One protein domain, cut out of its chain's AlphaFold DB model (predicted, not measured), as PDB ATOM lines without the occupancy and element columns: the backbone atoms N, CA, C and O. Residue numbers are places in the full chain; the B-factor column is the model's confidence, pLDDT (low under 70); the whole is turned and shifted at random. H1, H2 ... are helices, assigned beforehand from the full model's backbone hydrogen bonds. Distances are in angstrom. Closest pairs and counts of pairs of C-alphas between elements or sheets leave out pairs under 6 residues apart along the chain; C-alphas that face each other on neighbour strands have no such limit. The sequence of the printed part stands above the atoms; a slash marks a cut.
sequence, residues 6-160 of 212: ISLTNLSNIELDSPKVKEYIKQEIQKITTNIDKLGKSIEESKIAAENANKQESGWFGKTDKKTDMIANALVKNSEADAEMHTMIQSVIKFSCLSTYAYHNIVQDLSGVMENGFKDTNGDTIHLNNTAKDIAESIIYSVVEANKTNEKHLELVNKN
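AT A GLANCE: This is residues 6 to 160 of the 212 residues of an uncharacterized protein of Aliarcobacter thereius (UniProt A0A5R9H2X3). A long helical hairpin, H1 and H2, has a second hairpin, H3 and H4, packed on it away from its turn, and residues 152 to 160 of H4 stick out. The printed part has 155 residues, with named helices H1 to H4 in chain order and no named strand. It is all helix, an up-and-down bundle, each helix running against the one before, loose, with a radius of gyration of the C-alphas of 20.3 A and spans of 72 by 41 by 26 A.

HOW THE PARTS SIT: H1, residues 19 to 55, touches H2, residues 63 to 96, at a shallow tilt of 19 degrees, opposite ways; their closest C-alphas, of Ser 46 and Ala 74, are 5.0 A apart. H3, residues 100 to 116, touches H2 only at the corner, with C-alphas of Ser 96 and Tyr 103 closest at 4.4 A. H4, residues 130 to 160, touches H1 with residues 130 to 136 alone; the closest C-alphas, of Gly 40 and Ala 132, are 4.2 A apart. In these four helices every O i to N i+4 pair is within hydrogen-bond range.

IN THESE COORDINATES: H1 begins at C-alpha 19 (174.531, 147.830, 134.386) and is 54.3 A long, H2 49.1 A, H3 23.8 A and H4 45.4 A, ending at C-alpha 160 (146.448, 150.531, 151.062).

THE WHOLE: The printed part has no cut. The link from H3 to H4 is long. Confidence is low at residues 6 to 21 and 56 to 65, among them.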
ATOM      1  N   ILE A   6     169.920 136.796 147.477       44.00
ATOM      2  CA  ILE A   6     169.471 137.483 148.702       44.00
ATOM      3  C   ILE A   6     169.815 138.983 148.684       44.00
ATOM      4  O   ILE A   6     169.106 139.806 149.265       44.00
ATOM      5  N   SER A   7     170.903 139.367 148.017       46.19
ATOM      6  CA  SER A   7     171.274 140.777 147.845       46.19
ATOM      7  C   SER A   7     170.378 141.488 146.833       46.19
ATOM      8  O   SER A   7     170.140 142.678 146.991       46.19
ATOM      9  N   LEU A   8     169.850 140.772 145.832       47.16
ATOM     10  CA  LEU A   8     168.970 141.339 144.802       47.16
ATOM     11  C   LEU A   8     167.560 141.656 145.325       47.16
ATOM     12  O   LEU A   8     166.973 142.644 144.898       47.16
ATOM     13  N   THR A   9     167.032 140.876 146.275       47.00
ATOM     14  CA  THR A   9     165.712 141.119 146.891       47.00
ATOM     15  C   THR A   9     165.650 142.370 147.774       47.00
ATOM     16  O   THR A   9     164.554 142.834 148.071       47.00
ATOM     17  N   ASN A  10     166.795 142.926 148.188       45.88
ATOM     18  CA  ASN A  10     166.880 144.121 149.040       45.88
ATOM     19  C   ASN A  10     167.229 145.406 148.271       45.88
ATOM     20  O   ASN A  10     167.368 146.463 148.887       45.88
ATOM     21  N   LEU A  11     167.394 145.334 146.948       47.34
ATOM     22  CA  LEU A  11     167.704 146.507 146.137       47.34
ATOM     23  C   LEU A  11     166.451 147.374 145.987       47.34
ATOM     24  O   LEU A  11     165.391 146.906 145.573       47.34
ATOM     25  N   SER A  12     166.578 148.662 146.306       43.62
ATOM     26  CA  SER A  12     165.545 149.644 145.964       43.62
ATOM     27  C   SER A  12     165.309 149.640 144.444       43.62
ATOM     28  O   SER A  12     166.224 149.331 143.679       43.62
ATOM     29  N   ASN A  13     164.121 150.047 143.980       48.62
ATOM     30  CA  ASN A  13     163.784 150.139 142.545       48.62
ATOM     31  C   ASN A  13     164.834 150.894 141.689       48.62
ATOM     32  O   ASN A  13     164.865 150.733 140.474       48.62
ATOM     33  N   ILE A  14     165.702 151.698 142.316       40.84
ATOM     34  CA  ILE A  14     166.784 152.477 141.696       40.84
ATOM     35  C   ILE A  14     168.033 151.619 141.391       40.84
ATOM     36  O   ILE A  14     168.753 151.902 140.436       40.84
ATOM     37  N   GLU A  15     168.306 150.553 142.150       50.53
ATOM     38  CA  GLU A  15     169.498 149.703 141.966       50.53
ATOM     39  C   GLU A  15     169.287 148.545 140.970       50.53
ATOM     40  O   GLU A  15     170.263 148.026 140.413       50.53
ATOM     41  N   LEU A  16     168.028 148.191 140.685       55.34
ATOM     42  CA  LEU A  16     167.647 147.148 139.720       55.34
ATOM     43  C   LEU A  16     167.955 147.521 138.257       55.34
ATOM     44  O   LEU A  16     168.078 146.634 137.416       55.34
ATOM     45  N   ASP A  17     168.144 148.809 137.950       55.78
ATOM     46  CA  ASP A  17     168.469 149.290 136.596       55.78
ATOM     47  C   ASP A  17     169.984 149.480 136.362       55.78
ATOM     48  O   ASP A  17     170.425 149.959 135.312       55.78
ATOM     49  N   SER A  18     170.817 149.091 137.338       66.75
ATOM     50  CA  SER A  18     172.270 149.213 137.218       66.75
ATOM     51  C   SER A  18     172.832 148.280 136.127       66.75
ATOM     52  O   SER A  18     172.368 147.145 135.974       66.75
ATOM     53  N   PRO A  19     173.894 148.682 135.397       69.50
ATOM     54  CA  PRO A  19     174.531 147.830 134.386       69.50
ATOM     55  C   PRO A  19     174.969 146.458 134.917       69.50
ATOM     56  O   PRO A  19     174.970 145.479 134.180       69.50
ATOM     57  N   LYS A  20     175.308 146.376 136.211       68.62
ATOM     58  CA  LYS A  20     175.694 145.126 136.875       68.62
ATOM     59  C   LYS A  20     174.516 144.168 137.037       68.62
ATOM     60  O   LYS A  20     174.689 142.975 136.821       68.62
ATOM     61  N   VAL A  21     173.336 144.683 137.386       66.56
ATOM     62  CA  VAL A  21     172.115 143.874 137.494       66.56
ATOM     63  C   VAL A  21     171.675 143.394 136.112       66.56
ATOM     64  O   VAL A  21     171.357 142.220 135.958       66.56
ATOM     65  N   LYS A  22     171.761 144.244 135.080       71.38
ATOM     66  CA  LYS A  22     171.466 143.847 133.690       71.38
ATOM     67  C   LYS A  22     172.388 142.743 133.177       71.38
ATOM     68  O   LYS A  22     171.915 141.782 132.578       71.38
ATOM     69  N   GLU A  23     173.689 142.857 133.437       75.25
ATOM     70  CA  GLU A  23     174.667 141.836 133.049       75.25
ATOM     71  C   GLU A  23     174.450 140.520 133.809       75.25
ATOM     72  O   GLU A  23     174.463 139.454 133.202       75.25
ATOM     73  N   TYR A  24     174.166 140.588 135.113       72.12
ATOM     74  CA  TYR A  24     173.797 139.410 135.899       72.12
ATOM     75  C   TYR A  24     172.542 138.727 135.335       72.12
ATOM     76  O   TYR A  24     172.541 137.519 135.119       72.12
ATOM     77  N   ILE A  25     171.502 139.504 135.008       70.12
ATOM     78  CA  ILE A  25     170.273 139.003 134.374       70.12
ATOM     79  C   ILE A  25     170.564 138.288 133.066       70.12
ATOM     80  O   ILE A  25     170.088 137.174 132.862       70.12
ATOM     81  N   LYS A  26     171.397 138.874 132.214       74.88
ATOM     82  CA  LYS A  26     171.781 138.256 130.949       74.88
ATOM     83  C   LYS A  26     172.511 136.923 131.148       74.88
ATOM     84  O   LYS A  26     172.229 135.960 130.439       74.88
ATOM     85  N   GLN A  27     173.424 136.849 132.116       77.88
ATOM     86  CA  GLN A  27     174.160 135.620 132.430       77.88
ATOM     87  C   GLN A  27     173.240 134.524 132.976       77.88
ATOM     88  O   GLN A  27     173.353 133.370 132.566       77.88
ATOM     89  N   GLU A  28     172.305 134.873 133.858       75.25
ATOM     90  CA  GLU A  28     171.319 133.922 134.373       75.25
ATOM     91  C   GLU A  28     170.385 133.417 133.268       75.25
ATOM     92  O   GLU A  28     170.152 132.214 133.172       75.25
ATOM     93  N   ILE A  29     169.934 134.289 132.359       73.75
ATOM     94  CA  ILE A  29     169.129 133.875 131.199       73.75
ATOM     95  C   ILE A  29     169.906 132.904 130.302       73.75
ATOM     96  O   ILE A  29     169.373 131.871 129.903       73.75
ATOM     97  N   GLN A  30     171.188 133.166 130.033       77.62
ATOM     98  CA  GLN A  30     172.019 132.244 129.251       77.62
ATOM     99  C   GLN A  30     172.167 130.869 129.916       77.62
ATOM    100  O   GLN A  30     172.120 129.843 129.227       77.62
ATOM    101  N   LYS A  31     172.311 130.827 131.247       79.38
ATOM    102  CA  LYS A  31     172.350 129.566 132.004       79.38
ATOM    103  C   LYS A  31     171.031 128.808 131.884       79.38
ATOM    104  O   LYS A  31     171.057 127.608 131.623       79.38
ATOM    105  N   ILE A  32     169.900 129.504 132.019       79.62
ATOM    106  CA  ILE A  32     168.559 128.923 131.865       79.62
ATOM    107  C   ILE A  32     168.422 128.285 130.481       79.62
ATOM    108  O   ILE A  32     168.120 127.098 130.382       79.62
ATOM    109  N   THR A  33     168.720 129.032 129.419       76.31
ATOM    110  CA  THR A  33     168.621 128.545 128.037       76.31
ATOM    111  C   THR A  33     169.494 127.312 127.793       76.31
ATOM    112  O   THR A  33     169.042 126.335 127.193       76.31
ATOM    113  N   THR A  34     170.727 127.319 128.305       81.50
ATOM    114  CA  THR A  34     171.656 126.185 128.173       81.50
ATOM    115  C   THR A  34     171.145 124.946 128.914       81.50
ATOM    116  O   THR A  34     171.225 123.829 128.400       81.50
ATOM    117  N   ASN A  35     170.589 125.131 130.112       82.56
ATOM    118  CA  ASN A  35     170.036 124.037 130.904       82.56
ATOM    119  C   ASN A  35     168.781 123.435 130.264       82.56
ATOM    120  O   ASN A  35     168.635 122.215 130.283       82.56
ATOM    121  N   ILE A  36     167.916 124.252 129.654       81.75
ATOM    122  CA  ILE A  36     166.732 123.779 128.920       81.75
ATOM    123  C   ILE A  36     167.136 122.840 127.777       81.75
ATOM    124  O   ILE A  36     166.581 121.748 127.656       81.75
ATOM    125  N   ASP A  37     168.124 123.228 126.966       84.56
ATOM    126  CA  ASP A  37     168.623 122.387 125.871       84.56
ATOM    127  C   ASP A  37     169.214 121.068 126.393       84.56
ATOM    128  O   ASP A  37     168.879 119.986 125.902       84.56
ATOM    129  N   LYS A  38     170.039 121.136 127.445       85.94
ATOM    130  CA  LYS A  38     170.638 119.951 128.072       85.94
ATOM    131  C   LYS A  38     169.577 118.995 128.630       85.94
ATOM    132  O   LYS A  38     169.662 117.790 128.394       85.94
ATOM    133  N   LEU A  39     168.585 119.516 129.351       80.75
ATOM    134  CA  LEU A  39     167.498 118.722 129.926       80.75
ATOM    135  C   LEU A  39     166.634 118.092 128.837       80.75
ATOM    136  O   LEU A  39     166.384 116.889 128.880       80.75
ATOM    137  N   GLY A  40     166.248 118.868 127.822       79.19
ATOM    138  CA  GLY A  40     165.472 118.352 126.698       79.19
ATOM    139  C   GLY A  40     166.198 117.246 125.934       79.19
ATOM    140  O   GLY A  40     165.567 116.277 125.517       79.19
ATOM    141  N   LYS A  41     167.527 117.332 125.781       85.69
ATOM    142  CA  LYS A  41     168.341 116.245 125.211       85.69
ATOM    143  C   LYS A  41     168.366 115.013 126.116       85.69
ATOM    144  O   LYS A  41     168.109 113.916 125.634       85.69
ATOM    145  N   SER A  42     168.598 115.190 127.416       80.62
ATOM    146  CA  SER A  42     168.651 114.085 128.388       80.62
ATOM    147  C   SER A  42     167.337 113.296 128.468       80.62
ATOM    148  O   SER A  42     167.347 112.063 128.530       80.62
ATOM    149  N   ILE A  43     166.196 113.992 128.431       74.06
ATOM    150  CA  ILE A  43     164.866 113.365 128.446       74.06
ATOM    151  C   ILE A  43     164.615 112.599 127.144       74.06
ATOM    152  O   ILE A  43     164.171 111.451 127.181       74.06
ATOM    153  N   GLU A  44     164.938 113.188 125.989       82.88
ATOM    154  CA  GLU A  44     164.753 112.521 124.696       82.88
ATOM    155  C   GLU A  44     165.651 111.279 124.570       82.88
ATOM    156  O   GLU A  44     165.191 110.208 124.171       82.88
ATOM    157  N   GLU A  45     166.913 111.366 125.000       83.00
ATOM    158  CA  GLU A  45     167.827 110.220 125.064       83.00
ATOM    159  C   GLU A  45     167.289 109.106 125.970       83.00
ATOM    160  O   GLU A  45     167.343 107.923 125.619       83.00
ATOM    161  N   SER A  46     166.729 109.473 127.123       74.62
ATOM    162  CA  SER A  46     166.138 108.527 128.073       74.62
ATOM    163  C   SER A  46     164.880 107.866 127.505       74.62
ATOM    164  O   SER A  46     164.699 106.654 127.647       74.62
ATOM    165  N   LYS A  47     164.048 108.617 126.777       77.19
ATOM    166  CA  LYS A  47     162.880 108.090 126.063       77.19
ATOM    167  C   LYS A  47     163.287 107.104 124.968       77.19
ATOM    168  O   LYS A  47     162.755 105.995 124.925       77.19
ATOM    169  N   ILE A  48     164.278 107.452 124.146       82.69
ATOM    170  CA  ILE A  48     164.824 106.560 123.114       82.69
ATOM    171  C   ILE A  48     165.387 105.280 123.752       82.69
ATOM    172  O   ILE A  48     165.136 104.176 123.261       82.69
ATOM    173  N   ALA A  49     166.114 105.395 124.866       76.62
ATOM    174  CA  ALA A  49     166.642 104.244 125.595       76.62
ATOM    175  C   ALA A  49     165.522 103.327 126.123       76.62
ATOM    176  O   ALA A  49     165.610 102.106 125.963       76.62
ATOM    177  N   ALA A  50     164.452 103.897 126.684       71.38
ATOM    178  CA  ALA A  50     163.285 103.150 127.152       71.38
ATOM    179  C   ALA A  50     162.540 102.449 126.002       71.38
ATOM    180  O   ALA A  50     162.180 101.275 126.113       71.38
ATOM    181  N   GLU A  51     162.345 103.129 124.871       79.50
ATOM    182  CA  GLU A  51     161.721 102.546 123.680       79.50
ATOM    183  C   GLU A  51     162.551 101.391 123.107       79.50
ATOM    184  O   GLU A  51     162.003 100.346 122.750       79.50
ATOM    185  N   ASN A  52     163.875 101.549 123.054       80.00
ATOM    186  CA  ASN A  52     164.788 100.500 122.607       80.00
ATOM    187  C   ASN A  52     164.782  99.295 123.556       80.00
ATOM    188  O   ASN A  52     164.765  98.156 123.091       80.00
ATOM    189  N   ALA A  53     164.731  99.526 124.872       74.12
ATOM    190  CA  ALA A  53     164.577  98.461 125.859       74.12
ATOM    191  C   ALA A  53     163.239  97.720 125.685       74.12
ATOM    192  O   ALA A  53     163.197  96.489 125.703       74.12
ATOM    193  N   ASN A  54     162.148  98.445 125.428       69.19
ATOM    194  CA  ASN A  54     160.834  97.849 125.179       69.19
ATOM    195  C   ASN A  54     160.796  96.968 123.924       69.19
ATOM    196  O   ASN A  54     160.142  95.921 123.947       69.19
ATOM    197  N   LYS A  55     161.530  97.354 122.872       76.81
ATOM    198  CA  LYS A  55     161.666  96.605 121.612       76.81
ATOM    199  C   LYS A  55     162.558  95.362 121.722       76.81
ATOM    200  O   LYS A  55     162.535  94.541 120.809       76.81
ATOM    201  N   GLN A  56     163.322  95.180 122.807       69.62
ATOM    202  CA  GLN A  56     164.061  93.932 123.017       69.62
ATOM    203  C   GLN A  56     163.103  92.770 123.317       69.62
ATOM    204  O   GLN A  56     162.231  92.868 124.192       69.62
ATOM    205  N   GLU A  57     163.291  91.655 122.600       63.62
ATOM    206  CA  GLU A  57     162.569  90.406 122.841       63.62
ATOM    207  C   GLU A  57     162.830  89.897 124.262       63.62
ATOM    208  O   GLU A  57     163.967  89.631 124.666       63.62
ATOM    209  N   SER A  58     161.749  89.727 125.017       58.84
ATOM    210  CA  SER A  58     161.755  89.028 126.298       58.84
ATOM    211  C   SER A  58     162.042  87.543 126.046       58.84
ATOM    212  O   SER A  58     161.313  86.891 125.303       58.84
ATOM    213  N   GLY A  59     163.101  87.000 126.650       55.22
ATOM    214  CA  GLY A  59     163.530  85.614 126.444       55.22
ATOM    215  C   GLY A  59     164.144  84.996 127.699       55.22
ATOM    216  O   GLY A  59     164.499  85.706 128.640       55.22
ATOM    217  N   TRP A  60     164.259  83.664 127.722       49.25
ATOM    218  CA  TRP A  60     164.723  82.917 128.896       49.25
ATOM    219  C   TRP A  60     166.179  83.228 129.286       49.25
ATOM    220  O   TRP A  60     167.057  83.290 128.428       49.25
ATOM    221  N   PHE A  61     166.375  83.385 130.603       51.22
ATOM    222  CA  PHE A  61     167.598  83.713 131.353       51.22
ATOM    223  C   PHE A  61     168.342  85.001 130.934       51.22
ATOM    224  O   PHE A  61     168.946  85.101 129.869       51.22
ATOM    225  N   GLY A  62     168.329  86.006 131.820       57.88
ATOM    226  CA  GLY A  62     169.155  87.222 131.755       57.88
ATOM    227  C   GLY A  62     168.724  88.303 130.753       57.88
ATOM    228  O   GLY A  62     169.071  89.468 130.937       57.88
ATOM    229  N   LYS A  63     167.948  87.974 129.709       62.03
ATOM    230  CA  LYS A  63     167.409  88.979 128.764       62.03
ATOM    231  C   LYS A  63     166.285  89.819 129.378       62.03
ATOM    232  O   LYS A  63     166.226  91.021 129.141       62.03
ATOM    233  N   THR A  64     165.432  89.204 130.198       65.75
ATOM    234  CA  THR A  64     164.384  89.912 130.950       65.75
ATOM    235  C   THR A  64     164.974  90.849 132.006       65.75
ATOM    236  O   THR A  64     164.509  91.978 132.128       65.75
ATOM    237  N   ASP A  65     166.033  90.435 132.707       67.88
ATOM    238  CA  ASP A  65     166.689  91.272 133.723       67.88
ATOM    239  C   ASP A  65     167.354  92.494 133.080       67.88
ATOM    240  O   ASP A  65     167.109  93.622 133.497       67.88
ATOM    241  N   LYS A  66     168.072  92.303 131.963       71.50
ATOM    242  CA  LYS A  66     168.656  93.411 131.187       71.50
ATOM    243  C   LYS A  66     167.610  94.396 130.667       71.50
ATOM    244  O   LYS A  66     167.841  95.601 130.698       71.50
ATOM    245  N   LYS A  67     166.462  93.899 130.197       74.31
ATOM    246  CA  LYS A  67     165.346  94.744 129.759       74.31
ATOM    247  C   LYS A  67     164.803  95.586 130.916       74.31
ATOM    248  O   LYS A  67     164.629  96.791 130.755       74.31
ATOM    249  N   THR A  68     164.579  94.966 132.073       74.12
ATOM    250  CA  THR A  68     164.097  95.651 133.280       74.12
ATOM    251  C   THR A  68     165.096  96.699 133.770       74.12
ATOM    252  O   THR A  68     164.692  97.827 134.028       74.12
ATOM    253  N   ASP A  69     166.394  96.384 133.804       77.69
ATOM    254  CA  ASP A  69     167.448  97.322 134.216       77.69
ATOM    255  C   ASP A  69     167.545  98.535 133.285       77.69
ATOM    256  O   ASP A  69     167.713  99.668 133.737       77.69
ATOM    257  N   MET A  70     167.419  98.333 131.969       74.88
ATOM    258  CA  MET A  70     167.432  99.438 131.006       74.88
ATOM    259  C   MET A  70     166.209 100.352 131.167       74.88
ATOM    260  O   MET A  70     166.357 101.572 131.112       74.88
ATOM    261  N   ILE A  71     165.022  99.785 131.407       75.75
ATOM    262  CA  ILE A  71     163.799 100.558 131.672       75.75
ATOM    263  C   ILE A  71     163.916 101.309 133.004       75.75
ATOM    264  O   ILE A  71     163.605 102.496 133.060       75.75
ATOM    265  N   ALA A  72     164.404 100.653 134.060       74.19
ATOM    266  CA  ALA A  72     164.601 101.270 135.368       74.19
ATOM    267  C   ALA A  72     165.592 102.440 135.298       74.19
ATOM    268  O   ALA A  72     165.298 103.521 135.798       74.19
ATOM    269  N   ASN A  73     166.721 102.270 134.605       74.81
ATOM    270  CA  ASN A  73     167.699 103.343 134.416       74.81
ATOM    271  C   ASN A  73     167.132 104.523 133.616       74.81
ATOM    272  O   ASN A  73     167.408 105.674 133.949       74.81
ATOM    273  N   ALA A  74     166.332 104.262 132.580       69.44
ATOM    274  CA  ALA A  74     165.668 105.324 131.827       69.44
ATOM    275  C   ALA A  74     164.632 106.076 132.684       69.44
ATOM    276  O   ALA A  74     164.551 107.300 132.615       69.44
ATOM    277  N   LEU A  75     163.883 105.362 133.531       70.75
ATOM    278  CA  LEU A  75     162.937 105.962 134.476       70.75
ATOM    279  C   LEU A  75     163.640 106.831 135.523       70.75
ATOM    280  O   LEU A  75     163.181 107.937 135.789       70.75
ATOM    281  N   VAL A  76     164.757 106.359 136.085       76.62
ATOM    282  CA  VAL A  76     165.556 107.134 137.046       76.62
ATOM    283  C   VAL A  76     166.065 108.419 136.400       76.62
ATOM    284  O   VAL A  76     165.830 109.493 136.942       76.62
ATOM    285  N   LYS A  77     166.661 108.340 135.203       74.88
ATOM    286  CA  LYS A  77     167.149 109.525 134.480       74.88
ATOM    287  C   LYS A  77     166.045 110.529 134.148       74.88
ATOM    288  O   LYS A  77     166.263 111.729 134.281       74.88
ATOM    289  N   ASN A  78     164.863 110.057 133.748       71.19
ATOM    290  CA  ASN A  78     163.712 110.937 133.537       71.19
ATOM    291  C   ASN A  78     163.270 111.605 134.841       71.19
ATOM    292  O   ASN A  78     163.050 112.809 134.859       71.19
ATOM    293  N   SER A  79     163.201 110.855 135.943       68.06
ATOM    294  CA  SER A  79     162.832 111.414 137.245       68.06
ATOM    295  C   SER A  79     163.847 112.445 137.751       68.06
ATOM    296  O   SER A  79     163.453 113.427 138.379       68.06
ATOM    297  N   GLU A  80     165.140 112.230 137.510       76.19
ATOM    298  CA  GLU A  80     166.199 113.190 137.834       76.19
ATOM    299  C   GLU A  80     166.068 114.460 136.982       76.19
ATOM    300  O   GLU A  80     166.109 115.567 137.522       76.19
ATOM    301  N   ALA A  81     165.827 114.307 135.677       72.12
ATOM    302  CA  ALA A  81     165.603 115.428 134.771       72.12
ATOM    303  C   ALA A  81     164.341 116.232 135.139       72.12
ATOM    304  O   ALA A  81     164.375 117.461 135.110       72.12
ATOM    305  N   ASP A  82     163.259 115.570 135.558       68.44
ATOM    306  CA  ASP A  82     162.033 116.225 136.029       68.44
ATOM    307  C   ASP A  82     162.272 117.040 137.311       68.44
ATOM    308  O   ASP A  82     161.776 118.163 137.454       68.44
ATOM    309  N   ALA A  83     163.061 116.507 138.248       71.94
ATOM    310  CA  ALA A  83     163.421 117.215 139.474       71.94
ATOM    311  C   ALA A  83     164.314 118.440 139.196       71.94
ATOM    312  O   ALA A  83     164.109 119.515 139.777       71.94
ATOM    313  N   GLU A  84     165.284 118.301 138.287       75.50
ATOM    314  CA  GLU A  84     166.146 119.399 137.842       75.50
ATOM    315  C   GLU A  84     165.328 120.475 137.106       75.50
ATOM    316  O   GLU A  84     165.464 121.665 137.404       75.50
ATOM    317  N   MET A  85     164.387 120.068 136.247       72.69
ATOM    318  CA  MET A  85     163.432 120.961 135.586       72.69
ATOM    319  C   MET A  85     162.600 121.751 136.601       72.69
ATOM    320  O   MET A  85     162.495 122.973 136.489       72.69
ATOM    321  N   HIS A  86     162.035 121.093 137.617       73.00
ATOM    322  CA  HIS A  86     161.235 121.774 138.636       73.00
ATOM    323  C   HIS A  86     162.056 122.812 139.415       73.00
ATOM    324  O   HIS A  86     161.607 123.940 139.638       73.00
ATOM    325  N   THR A  87     163.288 122.454 139.784       75.06
ATOM    326  CA  THR A  87     164.223 123.351 140.479       75.06
ATOM    327  C   THR A  87     164.578 124.563 139.617       75.06
ATOM    328  O   THR A  87     164.607 125.699 140.107       75.06
ATOM    329  N   MET A  88     164.799 124.340 138.320       77.94
ATOM    330  CA  MET A  88     165.043 125.400 137.353       77.94
ATOM    331  C   MET A  88     163.832 126.332 137.250       77.94
ATOM    332  O   MET A  88     163.996 127.530 137.467       77.94
ATOM    333  N   ILE A  89     162.620 125.807 137.024       74.56
ATOM    334  CA  ILE A  89     161.381 126.600 136.936       74.56
ATOM    335  C   ILE A  89     161.215 127.495 138.170       74.56
ATOM    336  O   ILE A  89     161.004 128.700 138.036       74.56
ATOM    337  N   GLN A  90     161.372 126.943 139.378       73.25
ATOM    338  CA  GLN A  90     161.266 127.730 140.609       73.25
ATOM    339  C   GLN A  90     162.308 128.851 140.689       73.25
ATOM    340  O   GLN A  90     162.001 129.952 141.154       73.25
ATOM    341  N   SER A  91     163.539 128.580 140.252       71.00
ATOM    342  CA  SER A  91     164.619 129.567 140.246       71.00
ATOM    343  C   SER A  91     164.332 130.691 139.251       71.00
ATOM    344  O   SER A  91     164.470 131.861 139.607       71.00
ATOM    345  N   VAL A  92     163.839 130.360 138.051       76.25
ATOM    346  CA  VAL A  92     163.455 131.357 137.040       76.25
ATOM    347  C   VAL A  92     162.277 132.207 137.511       76.25
ATOM    348  O   VAL A  92     162.311 133.423 137.345       76.25
ATOM    349  N   ILE A  93     161.265 131.611 138.150       76.06
ATOM    350  CA  ILE A  93     160.139 132.361 138.728       76.06
ATOM    351  C   ILE A  93     160.651 133.377 139.747       76.06
ATOM    352  O   ILE A  93     160.384 134.569 139.597       76.06
ATOM    353  N   LYS A  94     161.432 132.923 140.740       75.81
ATOM    354  CA  LYS A  94     162.028 133.807 141.756       75.81
ATOM    355  C   LYS A  94     162.802 134.942 141.104       75.81
ATOM    356  O   LYS A  94     162.640 136.089 141.503       75.81
ATOM    357  N   PHE A  95     163.596 134.617 140.087       74.69
ATOM    358  CA  PHE A  95     164.407 135.583 139.371       74.69
ATOM    359  C   PHE A  95     163.570 136.613 138.603       74.69
ATOM    360  O   PHE A  95     163.815 137.814 138.706       74.69
ATOM    361  N   SER A  96     162.532 136.163 137.898       76.75
ATOM    362  CA  SER A  96     161.615 137.032 137.157       76.75
ATOM    363  C   SER A  96     160.877 138.021 138.059       76.75
ATOM    364  O   SER A  96     160.624 139.148 137.649       76.75
ATOM    365  N   CYS A  97     160.582 137.629 139.302       74.25
ATOM    366  CA  CYS A  97     159.883 138.478 140.260       74.25
ATOM    367  C   CYS A  97     160.781 139.562 140.878       74.25
ATOM    368  O   CYS A  97     160.259 140.454 141.542       74.25
ATOM    369  N   LEU A  98     162.106 139.512 140.671       71.00
ATOM    370  CA  LEU A  98     163.029 140.526 141.194       71.00
ATOM    371  C   LEU A  98     162.871 141.876 140.488       71.00
ATOM    372  O   LEU A  98     163.098 142.912 141.103       71.00
ATOM    373  N   SER A  99     162.523 141.887 139.197       70.50
ATOM    374  CA  SER A  99     162.257 143.129 138.465       70.50
ATOM    375  C   SER A  99     161.437 142.901 137.202       70.50
ATOM    376  O   SER A  99     161.590 141.892 136.513       70.50
ATOM    377  N   THR A 100     160.664 143.916 136.819       70.69
ATOM    378  CA  THR A 100     159.953 143.960 135.533       70.69
ATOM    379  C   THR A 100     160.907 143.808 134.340       70.69
ATOM    380  O   THR A 100     160.555 143.183 133.342       70.69
ATOM    381  N   TYR A 101     162.144 144.313 134.446       72.25
ATOM    382  CA  TYR A 101     163.170 144.117 133.417       72.25
ATOM    383  C   TYR A 101     163.573 142.640 133.290       72.25
ATOM    384  O   TYR A 101     163.579 142.113 132.179       72.25
ATOM    385  N   ALA A 102     163.853 141.945 134.399       74.31
ATOM    386  CA  ALA A 102     164.173 140.514 134.380       74.31
ATOM    387  C   ALA A 102     163.026 139.689 133.784       74.31
ATOM    388  O   ALA A 102     163.262 138.870 132.901       74.31
ATOM    389  N   TYR A 103     161.787 139.964 134.200       81.75
ATOM    390  CA  TYR A 103     160.587 139.359 133.624       81.75
ATOM    391  C   TYR A 103     160.544 139.485 132.095       81.75
ATOM    392  O   TYR A 103     160.463 138.472 131.398       81.75
ATOM    393  N   HIS A 104     160.636 140.708 131.565       82.56
ATOM    394  CA  HIS A 104     160.532 140.931 130.125       82.56
ATOM    395  C   HIS A 104     161.661 140.258 129.341       82.56
ATOM    396  O   HIS A 104     161.385 139.663 128.303       82.56
ATOM    397  N   ASN A 105     162.902 140.304 129.839       83.31
ATOM    398  CA  ASN A 105     164.030 139.673 129.147       83.31
ATOM    399  C   ASN A 105     163.925 138.144 129.169       83.31
ATOM    400  O   ASN A 105     164.176 137.524 128.148       83.31
ATOM    401  N   ILE A 106     163.493 137.530 130.277       84.69
ATOM    402  CA  ILE A 106     163.287 136.073 130.341       84.69
ATOM    403  C   ILE A 106     162.246 135.631 129.310       84.69
ATOM    404  O   ILE A 106     162.488 134.687 128.563       84.69
ATOM    405  N   VAL A 107     161.095 136.311 129.259       88.00
ATOM    406  CA  VAL A 107     160.032 135.974 128.302       88.00
ATOM    407  C   VAL A 107     160.523 136.171 126.870       88.00
ATOM    408  O   VAL A 107     160.390 135.266 126.052       88.00
ATOM    409  N   GLN A 108     161.131 137.321 126.575       87.38
ATOM    410  CA  GLN A 108     161.611 137.647 125.236       87.38
ATOM    411  C   GLN A 108     162.703 136.685 124.761       87.38
ATOM    412  O   GLN A 108     162.620 136.183 123.639       87.38
ATOM    413  N   ASP A 109     163.709 136.420 125.592       85.88
ATOM    414  CA  ASP A 109     164.836 135.575 125.211       85.88
ATOM    415  C   ASP A 109     164.389 134.124 125.040       85.88
ATOM    416  O   ASP A 109     164.737 133.506 124.038       85.88
ATOM    417  N   LEU A 110     163.557 133.582 125.938       87.06
ATOM    418  CA  LEU A 110     163.049 132.216 125.785       87.06
ATOM    419  C   LEU A 110     162.154 132.066 124.550       87.06
ATOM    420  O   LEU A 110     162.325 131.105 123.800       87.06
ATOM    421  N   SER A 111     161.263 133.026 124.276       89.12
ATOM    422  CA  SER A 111     160.485 133.031 123.031       89.12
ATOM    423  C   SER A 111     161.392 133.114 121.800       89.12
ATOM    424  O   SER A 111     161.217 132.356 120.846       89.12
ATOM    425  N   GLY A 112     162.416 133.969 121.842       87.88
ATOM    426  CA  GLY A 112     163.392 134.111 120.766       87.88
ATOM    427  C   GLY A 112     164.176 132.825 120.506       87.88
ATOM    428  O   GLY A 112     164.357 132.449 119.349       87.88
ATOM    429  N   VAL A 113     164.584 132.118 121.561       87.38
ATOM    430  CA  VAL A 113     165.260 130.816 121.476       87.38
ATOM    431  C   VAL A 113     164.336 129.757 120.871       87.38
ATOM    432  O   VAL A 113     164.778 128.957 120.044       87.38
ATOM    433  N   MET A 114     163.059 129.733 121.255       88.00
ATOM    434  CA  MET A 114     162.092 128.768 120.721       88.00
ATOM    435  C   MET A 114     161.847 128.946 119.217       88.00
ATOM    436  O   MET A 114     161.724 127.950 118.495       88.00
ATOM    437  N   GLU A 115     161.777 130.196 118.754       89.31
ATOM    438  CA  GLU A 115     161.541 130.538 117.349       89.31
ATOM    439  C   GLU A 115     162.808 130.401 116.497       89.31
ATOM    440  O   GLU A 115     162.787 129.771 115.441       89.31
ATOM    441  N   ASN A 116     163.921 130.970 116.964       89.56
ATOM    442  CA  ASN A 116     165.108 131.212 116.142       89.56
ATOM    443  C   ASN A 116     166.312 130.339 116.520       89.56
ATOM    444  O   ASN A 116     167.304 130.322 115.790       89.56
ATOM    445  N   GLY A 117     166.238 129.601 117.628       84.62
ATOM    446  CA  GLY A 117     167.389 128.913 118.206       84.62
ATOM    447  C   GLY A 117     168.351 129.867 118.919       84.62
ATOM    448  O   GLY A 117     168.118 131.071 119.024       84.62
ATOM    449  N   PHE A 118     169.452 129.323 119.430       83.44
ATOM    450  CA  PHE A 118     170.491 130.078 120.135       83.44
ATOM    451  C   PHE A 118     171.882 129.742 119.609       83.44
ATOM    452  O   PHE A 118     172.100 128.684 119.028       83.44
ATOM    453  N   LYS A 119     172.827 130.665 119.793       83.38
ATOM    454  CA  LYS A 119     174.224 130.469 119.402       83.38
ATOM    455  C   LYS A 119     174.947 129.615 120.439       83.38
ATOM    456  O   LYS A 119     174.909 129.943 121.625       83.38
ATOM    457  N   ASP A 120     175.622 128.566 119.991       79.12
ATOM    458  CA  ASP A 120     176.553 127.808 120.819       79.12
ATOM    459  C   ASP A 120     177.901 128.541 120.968       79.12
ATOM    460  O   ASP A 120     178.112 129.639 120.440       79.12
ATOM    461  N   THR A 121     178.836 127.934 121.697       76.75
ATOM    462  CA  THR A 121     180.187 128.477 121.911       76.75
ATOM    463  C   THR A 121     181.028 128.564 120.634       76.75
ATOM    464  O   THR A 121     181.985 129.337 120.602       76.75
ATOM    465  N   ASN A 122     180.666 127.826 119.584       82.06
ATOM    466  CA  ASN A 122     181.301 127.858 118.267       82.06
ATOM    467  C   ASN A 122     180.633 128.867 117.316       82.06
ATOM    468  O   ASN A 122     181.153 129.136 116.235       82.06
ATOM    469  N   GLY A 123     179.510 129.467 117.722       81.12
ATOM    470  CA  GLY A 123     178.725 130.388 116.907       81.12
ATOM    471  C   GLY A 123     177.706 129.698 115.996       81.12
ATOM    472  O   GLY A 123     177.093 130.374 115.159       81.12
ATOM    473  N   ASP A 124     177.477 128.398 116.168       87.31
ATOM    474  CA  ASP A 124     176.465 127.635 115.446       87.31
ATOM    475  C   ASP A 124     175.087 127.840 116.075       87.31
ATOM    476  O   ASP A 124     174.944 127.976 117.289       87.31
ATOM    477  N   THR A 125     174.049 127.905 115.239       88.12
ATOM    478  CA  THR A 125     172.673 128.037 115.730       88.12
ATOM    479  C   THR A 125     172.126 126.660 116.098       88.12
ATOM    480  O   THR A 125     171.940 125.807 115.230       88.12
ATOM    481  N   ILE A 126     171.832 126.459 117.380       84.62
ATOM    482  CA  ILE A 126     171.170 125.273 117.921       84.62
ATOM    483  C   ILE A 126     169.679 125.561 118.063       84.62
ATOM    484  O   ILE A 126     169.276 126.544 118.686       84.62
ATOM    485  N   HIS A 127     168.851 124.673 117.518       88.25
ATOM    486  CA  HIS A 127     167.411 124.692 117.743       88.25
ATOM    487  C   HIS A 127     167.030 123.725 118.860       88.25
ATOM    488  O   HIS A 127     167.491 122.582 118.887       88.25
ATOM    489  N   LEU A 128     166.146 124.183 119.747       85.88
ATOM    490  CA  LEU A 128     165.556 123.343 120.781       85.88
ATOM    491  C   LEU A 128     164.780 122.183 120.144       85.88
ATOM    492  O   LEU A 128     163.999 122.386 119.206       85.88
ATOM    493  N   ASN A 129     164.967 120.976 120.683       86.00
ATOM    494  CA  ASN A 129     164.094 119.845 120.378       86.00
ATOM    495  C   ASN A 129     162.690 120.073 120.981       86.00
ATOM    496  O   ASN A 129     162.483 121.007 121.755       86.00
ATOM    497  N   ASN A 130     161.711 119.234 120.625       86.56
ATOM    498  CA  ASN A 130     160.325 119.429 121.073       86.56
ATOM    499  C   ASN A 130     160.207 119.448 122.604       86.56
ATOM    500  O   ASN A 130     159.578 120.346 123.147       86.56
ATOM    501  N   THR A 131     160.894 118.544 123.302       78.31
ATOM    502  CA  THR A 131     160.893 118.512 124.771       78.31
ATOM    503  C   THR A 131     161.462 119.792 125.379       78.31
ATOM    504  O   THR A 131     160.887 120.349 126.302       78.31
ATOM    505  N   ALA A 132     162.570 120.303 124.848       79.19
ATOM    506  CA  ALA A 132     163.152 121.563 125.292       79.19
ATOM    507  C   ALA A 132     162.219 122.757 125.023       79.19
ATOM    508  O   ALA A 132     162.170 123.684 125.831       79.19
ATOM    509  N   LYS A 133     161.449 122.733 123.927       87.56
ATOM    510  CA  LYS A 133     160.408 123.739 123.665       87.56
ATOM    511  C   LYS A 133     159.280 123.665 124.690       87.56
ATOM    512  O   LYS A 133     158.943 124.701 125.250       87.56
ATOM    513  N   ASP A 134     158.783 122.472 125.009       83.00
ATOM    514  CA  ASP A 134     157.741 122.284 126.030       83.00
ATOM    515  C   ASP A 134     158.204 122.808 127.407       83.00
ATOM    516  O   ASP A 134     157.451 123.459 128.135       83.00
ATOM    517  N   ILE A 135     159.478 122.583 127.752       80.00
ATOM    518  CA  ILE A 135     160.090 123.116 128.978       80.00
ATOM    519  C   ILE A 135     160.141 124.649 128.939       80.00
ATOM    520  O   ILE A 135     159.766 125.303 129.915       80.00
ATOM    521  N   ALA A 136     160.586 125.238 127.825       84.38
ATOM    522  CA  ALA A 136     160.638 126.689 127.660       84.38
ATOM    523  C   ALA A 136     159.240 127.329 127.761       84.38
ATOM    524  O   ALA A 136     159.075 128.331 128.459       84.38
ATOM    525  N   GLU A 137     158.220 126.716 127.155       87.94
ATOM    526  CA  GLU A 137     156.821 127.147 127.264       87.94
ATOM    527  C   GLU A 137     156.318 127.099 128.706       87.94
ATOM    528  O   GLU A 137     155.709 128.060 129.185       87.94
ATOM    529  N   SER A 138     156.616 126.015 129.428       83.31
ATOM    530  CA  SER A 138     156.250 125.862 130.840       83.31
ATOM    531  C   SER A 138     156.860 126.962 131.715       83.31
ATOM    532  O   SER A 138     156.182 127.529 132.583       83.31
ATOM    533  N   ILE A 139     158.123 127.322 131.457       84.25
ATOM    534  CA  ILE A 139     158.809 128.416 132.152       84.25
ATOM    535  C   ILE A 139     158.144 129.754 131.838       84.25
ATOM    536  O   ILE A 139     157.795 130.477 132.771       84.25
ATOM    537  N   ILE A 140     157.932 130.077 130.556       87.69
ATOM    538  CA  ILE A 140     157.294 131.335 130.138       87.69
ATOM    539  C   ILE A 140     155.917 131.467 130.795       87.69
ATOM    540  O   ILE A 140     155.625 132.492 131.411       87.69
ATOM    541  N   TYR A 141     155.092 130.421 130.720       87.94
ATOM    542  CA  TYR A 141     153.763 130.410 131.325       87.94
ATOM    543  C   TYR A 141     153.820 130.676 132.835       87.94
ATOM    544  O   TYR A 141     153.120 131.554 133.344       87.94
ATOM    545  N   SER A 142     154.698 129.967 133.548       82.38
ATOM    546  CA  SER A 142     154.821 130.089 135.004       82.38
ATOM    547  C   SER A 142     155.325 131.470 135.434       82.38
ATOM    548  O   SER A 142     154.836 132.040 136.408       82.38
ATOM    549  N   VAL A 143     156.276 132.032 134.686       85.12
ATOM    550  CA  VAL A 143     156.819 133.379 134.901       85.12
ATOM    551  C   VAL A 143     155.754 134.455 134.675       85.12
ATOM    552  O   VAL A 143     155.649 135.394 135.468       85.12
ATOM    553  N   VAL A 144     154.936 134.320 133.628       87.19
ATOM    554  CA  VAL A 144     153.834 135.248 133.337       87.19
ATOM    555  C   VAL A 144     152.777 135.211 134.444       87.19
ATOM    556  O   VAL A 144     152.358 136.263 134.927       87.19
ATOM    557  N   GLU A 145     152.358 134.025 134.889       86.06
ATOM    558  CA  GLU A 145     151.361 133.895 135.961       86.06
ATOM    559  C   GLU A 145     151.870 134.422 137.312       86.06
ATOM    560  O   GLU A 145     151.144 135.126 138.029       86.06
ATOM    561  N   ALA A 146     153.138 134.161 137.641       80.56
ATOM    562  CA  ALA A 146     153.765 134.692 138.847       80.56
ATOM    563  C   ALA A 146     153.824 136.228 138.830       80.56
ATOM    564  O   ALA A 146     153.465 136.870 139.821       80.56
ATOM    565  N   ASN A 147     154.202 136.837 137.701       80.81
ATOM    566  CA  ASN A 147     154.283 138.295 137.602       80.81
ATOM    567  C   ASN A 147     152.913 138.978 137.620       80.81
ATOM    568  O   ASN A 147     152.770 139.972 138.325       80.81
ATOM    569  N   LYS A 148     151.872 138.410 136.995       81.31
ATOM    570  CA  LYS A 148     150.490 138.919 137.149       81.31
ATOM    571  C   LYS A 148     150.041 138.945 138.610       81.31
ATOM    572  O   LYS A 148     149.314 139.842 139.037       81.31
ATOM    573  N   THR A 149     150.432 137.932 139.379       76.12
ATOM    574  CA  THR A 149     150.121 137.861 140.813       76.12
ATOM    575  C   THR A 149     150.874 138.937 141.589       76.12
ATOM    576  O   THR A 149     150.291 139.594 142.453       76.12
ATOM    577  N   ASN A 150     152.144 139.161 141.246       73.06
ATOM    578  CA  ASN A 150     152.975 140.190 141.858       73.06
ATOM    579  C   ASN A 150     152.462 141.610 141.555       73.06
ATOM    580  O   ASN A 150     152.330 142.422 142.467       73.06
ATOM    581  N   GLU A 151     152.076 141.890 140.307       74.31
ATOM    582  CA  GLU A 151     151.470 143.165 139.895       74.31
ATOM    583  C   GLU A 151     150.194 143.464 140.691       74.31
ATOM    584  O   GLU A 151     150.079 144.526 141.302       74.31
ATOM    585  N   LYS A 152     149.277 142.493 140.792       73.31
ATOM    586  CA  LYS A 152     148.066 142.630 141.619       73.31
ATOM    587  C   LYS A 152     148.389 142.890 143.089       73.31
ATOM    588  O   LYS A 152     147.684 143.649 143.753       73.31
ATOM    589  N   HIS A 153     149.429 142.251 143.626       71.00
ATOM    590  CA  HIS A 153     149.826 142.475 145.010       71.00
ATOM    591  C   HIS A 153     150.362 143.899 145.220       71.00
ATOM    592  O   HIS A 153     149.968 144.549 146.190       71.00
ATOM    593  N   LEU A 154     151.192 144.398 144.300       71.81
ATOM    594  CA  LEU A 154     151.714 145.766 144.320       71.81
ATOM    595  C   LEU A 154     150.591 146.807 144.218       71.81
ATOM    596  O   LEU A 154     150.582 147.769 144.986       71.81
ATOM    597  N   GLU A 155     149.602 146.593 143.346       71.50
ATOM    598  CA  GLU A 155     148.415 147.454 143.247       71.50
ATOM    599  C   GLU A 155     147.649 147.538 144.575       71.50
ATOM    600  O   GLU A 155     147.276 148.627 145.021       71.50
ATOM    601  N   LEU A 156     147.440 146.399 145.245       68.56
ATOM    602  CA  LEU A 156     146.763 146.349 146.543       68.56
ATOM    603  C   LEU A 156     147.554 147.070 147.641       68.56
ATOM    604  O   LEU A 156     146.956 147.784 148.449       68.56
ATOM    605  N   VAL A 157     148.880 146.907 147.670       67.81
ATOM    606  CA  VAL A 157     149.758 147.588 148.636       67.81
ATOM    607  C   VAL A 157     149.732 149.099 148.416       67.81
ATOM    608  O   VAL A 157     149.540 149.844 149.376       67.81
ATOM    609  N   ASN A 158     149.837 149.555 147.166       69.31
ATOM    610  CA  ASN A 158     149.782 150.979 146.830       69.31
ATOM    611  C   ASN A 158     148.444 151.600 147.244       69.31
ATOM    612  O   ASN A 158     148.424 152.613 147.940       69.31
ATOM    613  N   LYS A 159     147.327 150.936 146.927       77.25
ATOM    614  CA  LYS A 159     145.992 151.377 147.349       77.25
ATOM    615  C   LYS A 159     145.854 151.450 148.873       77.25
ATOM    616  O   LYS A 159     145.180 152.334 149.397       77.25
ATOM    617  N   ASN A 160     146.467 150.517 149.602       69.94
ATOM    618  CA  ASN A 160     146.448 150.531 151.062       69.94
ATOM    619  C   ASN A 160     147.283 151.688 151.637       69.94
ATOM    620  O   ASN A 160     146.839 152.356 152.567       69.94
TER     621      ASN A 160